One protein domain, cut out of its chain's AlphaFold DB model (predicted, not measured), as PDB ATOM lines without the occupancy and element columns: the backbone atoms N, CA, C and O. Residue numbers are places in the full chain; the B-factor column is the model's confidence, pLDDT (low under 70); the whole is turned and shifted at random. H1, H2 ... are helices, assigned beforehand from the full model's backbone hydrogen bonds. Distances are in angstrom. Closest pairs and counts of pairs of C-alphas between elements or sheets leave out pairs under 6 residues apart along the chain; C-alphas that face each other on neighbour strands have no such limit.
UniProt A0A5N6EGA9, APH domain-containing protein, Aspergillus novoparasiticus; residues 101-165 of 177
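AT A GLANCE: This is residues 101 to 165 of the 177 residues of the protein "APH domain-containing protein" of Aspergillus novoparasiticus (UniProt A0A5N6EGA9). With little regular structure, this model has a helical hairpin, H2 and H3, at one end and a loop-built part, residues 101 to 117 with short H1, at the other. Residues 154 to 165 run back from H3 towards the loop-built end. The 65 printed residues hold three named helices, H1, H2, H3, and no named strand; the class is all helix, with 24 residues in helices. The whole is compact, radius of gyration of the C-alphas 12.3 A, spanning 36 by 26 by 23 A.

HOW THE PARTS SIT: H1, residues 118 to 121, is apart from H2, residues 130 to 138, and from H3, residues 143 to 153. H2 and H3 touch, their closest C-alphas, Thr 138 and Arg 146, 5.9 A apart. This hairpin has a shallow tilt of 32 degrees, opposite ways. Every O i to N i+4 pair is within hydrogen-bond range in H2, 5 of 7 in H3; H1 is too short for one.

IN THESE COORDINATES: H1 begins at C-alpha 118 (-2.377, 224.946, 13.277) and measures 6.2 A, H2 12.5 A. H3, 14.3 A, ends at C-alpha 153 (17.251, 229.212, 15.718).

THE WHOLE: The printed part has no cut. Residues 139 to 145, of which 143 to 145 belong to H3, stand free. No printed residue is under 70 in pLDDT.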
ATOM      1  N   GLU A 101      14.355 208.254  10.190       90.12
ATOM      2  CA  GLU A 101      14.921 209.322   9.351       90.12
ATOM      3  C   GLU A 101      14.509 210.735   9.815       90.12
ATOM      4  O   GLU A 101      15.091 211.719   9.362       90.12
ATOM      5  N   PHE A 102      13.513 210.838  10.705       93.81
ATOM      6  CA  PHE A 102      12.980 212.088  11.234       93.81
ATOM      7  C   PHE A 102      13.472 212.327  12.665       93.81
ATOM      8  O   PHE A 102      13.306 211.482  13.544       93.81
ATOM      9  N   GLN A 103      14.068 213.493  12.918       93.06
ATOM     10  CA  GLN A 103      14.450 213.905  14.272       93.06
ATOM     11  C   GLN A 103      13.248 214.448  15.049       93.06
ATOM     12  O   GLN A 103      13.125 214.195  16.244       93.06
ATOM     13  N   ILE A 104      12.348 215.172  14.375       94.06
ATOM     14  CA  ILE A 104      11.169 215.793  14.987       94.06
ATOM     15  C   ILE A 104       9.927 215.093  14.444       94.06
ATOM     16  O   ILE A 104       9.494 215.334  13.316       94.06
ATOM     17  N   CYS A 105       9.380 214.191  15.251       94.31
ATOM     18  CA  CYS A 105       8.243 213.340  14.921       94.31
ATOM     19  C   CYS A 105       7.532 212.875  16.202       94.31
ATOM     20  O   CYS A 105       7.997 213.114  17.319       94.31
ATOM     21  N   ASN A 106       6.401 212.185  16.061       93.06
ATOM     22  CA  ASN A 106       5.769 211.500  17.186       93.06
ATOM     23  C   ASN A 106       6.530 210.218  17.585       93.06
ATOM     24  O   ASN A 106       7.539 209.845  16.983       93.06
ATOM     25  N   SER A 107       6.036 209.514  18.608       91.62
ATOM     26  CA  SER A 107       6.723 208.355  19.197       91.62
ATOM     27  C   SER A 107       6.884 207.140  18.272       91.62
ATOM     28  O   SER A 107       7.665 206.247  18.614       91.62
ATOM     29  N   GLU A 108       6.180 207.120  17.137       91.19
ATOM     30  CA  GLU A 108       6.208 206.090  16.093       91.19
ATOM     31  C   GLU A 108       6.854 206.580  14.782       91.19
ATOM     32  O   GLU A 108       6.864 205.848  13.797       91.19
ATOM     33  N   GLY A 109       7.405 207.800  14.740       91.50
ATOM     34  CA  GLY A 109       7.994 208.370  13.518       91.50
ATOM     35  C   GLY A 109       6.993 209.069  12.585       91.50
ATOM     36  O   GLY A 109       7.361 209.520  11.498       91.50
ATOM     37  N   GLY A 110       5.725 209.176  12.987       92.56
ATOM     38  CA  GLY A 110       4.702 209.934  12.262       92.56
ATOM     39  C   GLY A 110       4.708 211.427  12.606       92.56
ATOM     40  O   GLY A 110       5.555 211.908  13.361       92.56
ATOM     41  N   GLY A 111       3.726 212.160  12.085       93.25
ATOM     42  CA  GLY A 111       3.596 213.601  12.318       93.25
ATOM     43  C   GLY A 111       3.406 213.997  13.790       93.25
ATOM     44  O   GLY A 111       2.757 213.279  14.561       93.25
ATOM     45  N   ILE A 112       3.970 215.144  14.175       92.75
ATOM     46  CA  ILE A 112       3.753 215.789  15.475       92.75
ATOM     47  C   ILE A 112       2.326 216.340  15.578       92.75
ATOM     48  O   ILE A 112       1.690 216.647  14.574       92.75
ATOM     49  N   LEU A 113       1.843 216.510  16.809       88.44
ATOM     50  CA  LEU A 113       0.591 217.203  17.104       88.44
ATOM     51  C   LEU A 113       0.863 218.283  18.151       88.44
ATOM     52  O   LEU A 113       1.082 217.967  19.319       88.44
ATOM     53  N   ASP A 114       0.820 219.546  17.737       88.62
ATOM     54  CA  ASP A 114       1.031 220.701  18.605       88.62
ATOM     55  C   ASP A 114       0.005 221.786  18.279       88.62
ATOM     56  O   ASP A 114      -0.033 222.326  17.176       88.62
ATOM     57  N   TRP A 115      -0.832 222.139  19.251       85.50
ATOM     58  CA  TRP A 115      -1.910 223.112  19.055       85.50
ATOM     59  C   TRP A 115      -1.422 224.526  18.723       85.50
ATOM     60  O   TRP A 115      -2.211 225.337  18.242       85.50
ATOM     61  N   ARG A 116      -0.139 224.821  18.952       86.81
ATOM     62  CA  ARG A 116       0.501 226.085  18.564       86.81
ATOM     63  C   ARG A 116       0.854 226.120  17.075       86.81
ATOM     64  O   ARG A 116       1.103 227.199  16.552       86.81
ATOM     65  N   ILE A 117       0.850 224.965  16.405       90.62
ATOM     66  CA  ILE A 117       1.099 224.797  14.972       90.62
ATOM     67  C   ILE A 117      -0.219 224.337  14.329       90.62
ATOM     68  O   ILE A 117      -0.526 223.140  14.366       90.62
ATOM     69  N   PRO A 118      -1.029 225.256  13.766       87.75
ATOM     70  CA  PRO A 118      -2.377 224.946  13.277       87.75
ATOM     71  C   PRO A 118      -2.434 223.763  12.305       87.75
ATOM     72  O   PRO A 118      -3.333 222.922  12.400       87.75
ATOM     73  N   ASP A 119      -1.441 223.673  11.427       92.00
ATOM     74  CA  ASP A 119      -1.338 222.658  10.379       92.00
ATOM     75  C   ASP A 119      -1.085 221.253  10.942       92.00
ATOM     76  O   ASP A 119      -1.542 220.276  10.358       92.00
ATOM     77  N   SER A 120      -0.489 221.120  12.137       90.38
ATOM     78  CA  SER A 120      -0.213 219.813  12.771       90.38
ATOM     79  C   SER A 120      -1.474 218.986  13.071       90.38
ATOM     80  O   SER A 120      -1.417 217.791  13.359       90.38
ATOM     81  N   GLN A 121      -2.651 219.616  13.027       85.69
ATOM     82  CA  GLN A 121      -3.929 218.930  13.194       85.69
ATOM     83  C   GLN A 121      -4.442 218.280  11.907       85.69
ATOM     84  O   GLN A 121      -5.285 217.378  11.991       85.69
ATOM     85  N   ARG A 122      -3.985 218.778  10.754       85.94
ATOM     86  CA  ARG A 122      -4.473 218.434   9.414       85.94
ATOM     87  C   ARG A 122      -3.436 217.641   8.630       85.94
ATOM     88  O   ARG A 122      -3.805 216.663   7.987       85.94
ATOM     89  N   ASP A 123      -2.172 218.027   8.761       91.00
ATOM     90  CA  ASP A 123      -1.058 217.511   7.982       91.00
ATOM     91  C   ASP A 123      -0.125 216.644   8.834       91.00
ATOM     92  O   ASP A 123      -0.017 216.793  10.054       91.00
ATOM     93  N   GLU A 124       0.581 215.724   8.179       92.06
ATOM     94  CA  GLU A 124       1.592 214.891   8.826       92.06
ATOM     95  C   GLU A 124       2.929 215.644   8.920       92.06
ATOM     96  O   GLU A 124       3.847 215.431   8.129       92.06
ATOM     97  N   LEU A 125       3.038 216.544   9.899       95.06
ATOM     98  CA  LEU A 125       4.242 217.355  10.087       95.06
ATOM     99  C   LEU A 125       5.349 216.572  10.794       95.06
ATOM    100  O   LEU A 125       5.258 216.283  11.985       95.06
ATOM    101  N   ARG A 126       6.421 216.251  10.075       95.56
ATOM    102  CA  ARG A 126       7.632 215.627  10.622       95.56
ATOM    103  C   ARG A 126       8.856 216.126   9.872       95.56
ATOM    104  O   ARG A 126       8.775 216.401   8.677       95.56
ATOM    105  N   PHE A 127       9.981 216.229  10.568       96.06
ATOM    106  CA  PHE A 127      11.163 216.918  10.051       96.06
ATOM    107  C   PHE A 127      12.419 216.089  10.288       96.06
ATOM    108  O   PHE A 127      12.596 215.493  11.356       96.06
ATOM    109  N   LYS A 128      13.299 216.041   9.285       95.56
ATOM    110  CA  LYS A 128      14.574 215.315   9.362       95.56
ATOM    111  C   LYS A 128      15.559 216.024  10.265       95.56
ATOM    112  O   LYS A 128      16.369 215.368  10.907       95.56
ATOM    113  N   THR A 129      15.473 217.349  10.323       94.44
ATOM    114  CA  THR A 129      16.371 218.179  11.122       94.44
ATOM    115  C   THR A 129      15.631 219.305  11.830       94.44
ATOM    116  O   THR A 129      14.566 219.748  11.395       94.44
ATOM    117  N   GLU A 130      16.241 219.821  12.896       94.88
ATOM    118  CA  GLU A 130      15.806 221.056  13.555       94.88
ATOM    119  C   GLU A 130      15.744 222.246  12.579       94.88
ATOM    120  O   GLU A 130      14.810 223.042  12.624       94.88
ATOM    121  N   ALA A 131      16.686 222.335  11.634       94.56
ATOM    122  CA  ALA A 131      16.719 223.407  10.642       94.56
ATOM    123  C   ALA A 131      15.494 223.392   9.709       94.56
ATOM    124  O   ALA A 131      14.944 224.450   9.402       94.56
ATOM    125  N   GLU A 132      15.044 222.209   9.278       95.81
ATOM    126  CA  GLU A 132      13.820 222.064   8.477       95.81
ATOM    127  C   GLU A 132      12.581 222.514   9.255       95.81
ATOM    128  O   GLU A 132      11.749 223.244   8.714       95.81
ATOM    129  N   PHE A 133      12.486 222.132  10.530       95.25
ATOM    130  CA  PHE A 133      11.391 222.552  11.402       95.25
ATOM    131  C   PHE A 133      11.378 224.071  11.617       95.25
ATOM    132  O   PHE A 133      10.357 224.724  11.412       95.25
ATOM    133  N   ASN A 134      12.529 224.656  11.941       95.00
ATOM    134  CA  ASN A 134      12.689 226.096  12.143       95.00
ATOM    135  C   ASN A 134      12.365 226.904  10.877       95.00
ATOM    136  O   ASN A 134      11.739 227.968  10.949       95.00
ATOM    137  N   LYS A 135      12.753 226.389   9.702       94.12
ATOM    138  CA  LYS A 135      12.369 226.974   8.414       94.12
ATOM    139  C   LYS A 135      10.854 226.933   8.235       94.12
ATOM    140  O   LYS A 135      10.269 227.965   7.929       94.12
ATOM    141  N   TYR A 136      10.221 225.785   8.470       95.12
ATOM    142  CA  TYR A 136       8.770 225.634   8.359       95.12
ATOM    143  C   TYR A 136       8.011 226.614   9.271       95.12
ATOM    144  O   TYR A 136       7.088 227.285   8.819       95.12
ATOM    145  N   LEU A 137       8.453 226.791  10.523       93.69
ATOM    146  CA  LEU A 137       7.838 227.744  11.460       93.69
ATOM    147  C   LEU A 137       7.921 229.208  11.001       93.69
ATOM    148  O   LEU A 137       7.108 230.026  11.424       93.69
ATOM    149  N   THR A 138       8.907 229.557  10.173       93.88
ATOM    150  CA  THR A 138       9.184 230.949   9.778       93.88
ATOM    151  C   THR A 138       8.850 231.265   8.323       93.88
ATOM    152  O   THR A 138       8.771 232.437   7.956       93.88
ATOM    153  N   GLU A 139       8.612 230.246   7.497       92.06
ATOM    154  CA  GLU A 139       8.264 230.370   6.081       92.06
ATOM    155  C   GLU A 139       7.066 231.302   5.813       92.06
ATOM    156  O   GLU A 139       7.179 232.122   4.896       92.06
ATOM    157  N   PRO A 140       5.984 231.295   6.624       91.19
ATOM    158  CA  PRO A 140       4.836 232.178   6.403       91.19
ATOM    159  C   PRO A 140       5.095 233.667   6.689       91.19
ATOM    160  O   PRO A 140       4.238 234.497   6.389       91.19
ATOM    161  N   PHE A 141       6.228 234.021   7.304       93.06
ATOM    162  CA  PHE A 141       6.495 235.368   7.814       93.06
ATOM    163  C   PHE A 141       7.503 236.149   6.955       93.06
ATOM    164  O   PHE A 141       8.312 235.580   6.224       93.06
ATOM    165  N   TRP A 142       7.469 237.480   7.067       93.44
ATOM    166  CA  TRP A 142       8.367 238.413   6.369       93.44
ATOM    167  C   TRP A 142       9.804 238.372   6.912       93.44
ATOM    168  O   TRP A 142      10.059 237.905   8.027       93.44
ATOM    169  N   ASP A 143      10.750 238.903   6.135       93.88
ATOM    170  CA  ASP A 143      12.190 238.811   6.408       93.88
ATOM    171  C   ASP A 143      12.613 239.387   7.761       93.88
ATOM    172  O   ASP A 143      13.526 238.854   8.389       93.88
ATOM    173  N   GLU A 144      11.961 240.440   8.248       94.31
ATOM    174  CA  GLU A 144      12.252 241.032   9.554       94.31
ATOM    175  C   GLU A 144      12.001 240.035  10.691       94.31
ATOM    176  O   GLU A 144      12.851 239.866  11.566       94.31
ATOM    177  N   ILE A 145      10.869 239.323  10.645       92.62
ATOM    178  CA  ILE A 145      10.520 238.296  11.635       92.62
ATOM    179  C   ILE A 145      11.483 237.116  11.513       92.62
ATOM    180  O   ILE A 145      11.971 236.612  12.523       92.62
ATOM    181  N   ARG A 146      11.826 236.710  10.282       92.94
ATOM    182  CA  ARG A 146      12.802 235.637  10.044       92.94
ATOM    183  C   ARG A 146      14.173 235.966  10.636       92.94
ATOM    184  O   ARG A 146      14.776 235.111  11.276       92.94
ATOM    185  N   LYS A 147      14.646 237.208  10.479       93.25
ATOM    186  CA  LYS A 147      15.917 237.680  11.060       93.25
ATOM    187  C   LYS A 147      15.889 237.682  12.587       93.25
ATOM    188  O   LYS A 147      16.885 237.320  13.204       93.25
ATOM    189  N   GLN A 148      14.766 238.062  13.195       93.75
ATOM    190  CA  GLN A 148      14.612 238.004  14.651       93.75
ATOM    191  C   GLN A 148      14.595 236.557  15.161       93.75
ATOM    192  O   GLN A 148      15.309 236.235  16.108       93.75
ATOM    193  N   ALA A 149      13.838 235.674  14.505       93.62
ATOM    194  CA  ALA A 149      13.764 234.259  14.860       93.62
ATOM    195  C   ALA A 149      15.105 233.529  14.673       93.62
ATOM    196  O   ALA A 149      15.422 232.630  15.449       93.62
ATOM    197  N   ALA A 150      15.920 233.946  13.696       92.75
ATOM    198  CA  ALA A 150      17.236 233.365  13.436       92.75
ATOM    199  C   ALA A 150      18.164 233.397  14.661       92.75
ATOM    200  O   ALA A 150      18.942 232.468  14.839       92.75
ATOM    201  N   ILE A 151      18.040 234.406  15.534       92.44
ATOM    202  CA  ILE A 151      18.811 234.484  16.786       92.44
ATOM    203  C   ILE A 151      18.507 233.271  17.677       92.44
ATOM    204  O   ILE A 151      19.419 232.645  18.207       92.44
ATOM    205  N   SER A 152      17.228 232.914  17.813       91.50
ATOM    206  CA  SER A 152      16.801 231.741  18.583       91.50
ATOM    207  C   SER A 152      17.116 230.430  17.862       91.50
ATOM    208  O   SER A 152      17.448 229.444  18.509       91.50
ATOM    209  N   HIS A 153      17.012 230.409  16.531       93.62
ATOM    210  CA  HIS A 153      17.251 229.212  15.718       93.62
ATOM    211  C   HIS A 153      18.738 228.857  15.546       93.62
ATOM    212  O   HIS A 153      19.037 227.751  15.104       93.62
ATOM    213  N   ASP A 154      19.660 229.770  15.871       91.94
ATOM    214  CA  ASP A 154      21.108 229.506  15.877       91.94
ATOM    215  C   ASP A 154      21.553 228.713  17.120       91.94
ATOM    216  O   ASP A 154      22.606 228.069  17.136       91.94
ATOM    217  N   ILE A 155      20.719 228.699  18.164       92.69
ATOM    218  CA  ILE A 155      20.933 227.865  19.344       92.69
ATOM    219  C   ILE A 155      20.627 226.418  18.955       92.69
ATOM    220  O   ILE A 155      19.506 226.093  18.576       92.69
ATOM    221  N   ARG A 156      21.627 225.538  19.055       89.00
ATOM    222  CA  ARG A 156      21.444 224.104  18.802       89.00
ATOM    223  C   ARG A 156      20.845 223.421  20.018       89.00
ATOM    224  O   ARG A 156      21.377 223.561  21.121       89.00
ATOM    225  N   HIS A 157      19.814 222.616  19.794       90.31
ATOM    226  CA  HIS A 157      19.168 221.848  20.849       90.31
ATOM    227  C   HIS A 157      19.381 220.350  20.643       90.31
ATOM    228  O   HIS A 157      19.416 219.841  19.523       90.31
ATOM    229  N   GLU A 158      19.504 219.618  21.749       91.88
ATOM    230  CA  GLU A 158      19.351 218.171  21.699       91.88
ATOM    231  C   GLU A 158      17.874 217.841  21.453       91.88
ATOM    232  O   GLU A 158      16.988 218.319  22.167       91.88
ATOM    233  N   ILE A 159      17.603 217.030  20.430       92.19
ATOM    234  CA  ILE A 159      16.241 216.618  20.099       92.19
ATOM    235  C   ILE A 159      15.884 215.382  20.919       92.19
ATOM    236  O   ILE A 159      16.374 214.281  20.673       92.19
ATOM    237  N   VAL A 160      15.017 215.593  21.906       93.25
ATOM    238  CA  VAL A 160      14.672 214.619  22.945       93.25
ATOM    239  C   VAL A 160      13.181 214.305  22.952       93.25
ATOM    240  O   VAL A 160      12.350 215.082  22.473       93.25
ATOM    241  N   PHE A 161      12.821 213.167  23.542       92.88
ATOM    242  CA  PHE A 161      11.425 212.846  23.799       92.88
ATOM    243  C   PHE A 161      10.859 213.803  24.860       92.88
ATOM    244  O   PHE A 161      11.417 213.965  25.942       92.88
ATOM    245  N   THR A 162       9.750 214.476  24.553       90.25
ATOM    246  CA  THR A 162       9.144 215.457  25.463       90.25
ATOM    247  C   THR A 162       7.629 215.492  25.319       90.25
ATOM    248  O   THR A 162       7.068 215.106  24.293       90.25
ATOM    249  N   HIS A 163       6.955 215.986  26.355       86.44
ATOM    250  CA  HIS A 163       5.529 216.284  26.304       86.44
ATOM    251  C   HIS A 163       5.296 217.646  25.626       86.44
ATOM    252  O   HIS A 163       5.989 218.615  25.936       86.44
ATOM    253  N   GLY A 164       4.319 217.728  24.715       79.12
ATOM    254  CA  GLY A 164       4.014 218.951  23.954       79.12
ATOM    255  C   GLY A 164       3.180 219.997  24.706       79.12
ATOM    256  O   GLY A 164       3.047 221.121  24.234       79.12
ATOM    257  N   ASP A 165       2.612 219.642  25.864       79.19
ATOM    258  CA  ASP A 165       1.732 220.523  26.650       79.19
ATOM    259  C   ASP A 165       1.748 220.185  28.155       79.19
ATOM    260  O   ASP A 165       1.016 219.311  28.614       79.19
TER     261      ASP A 165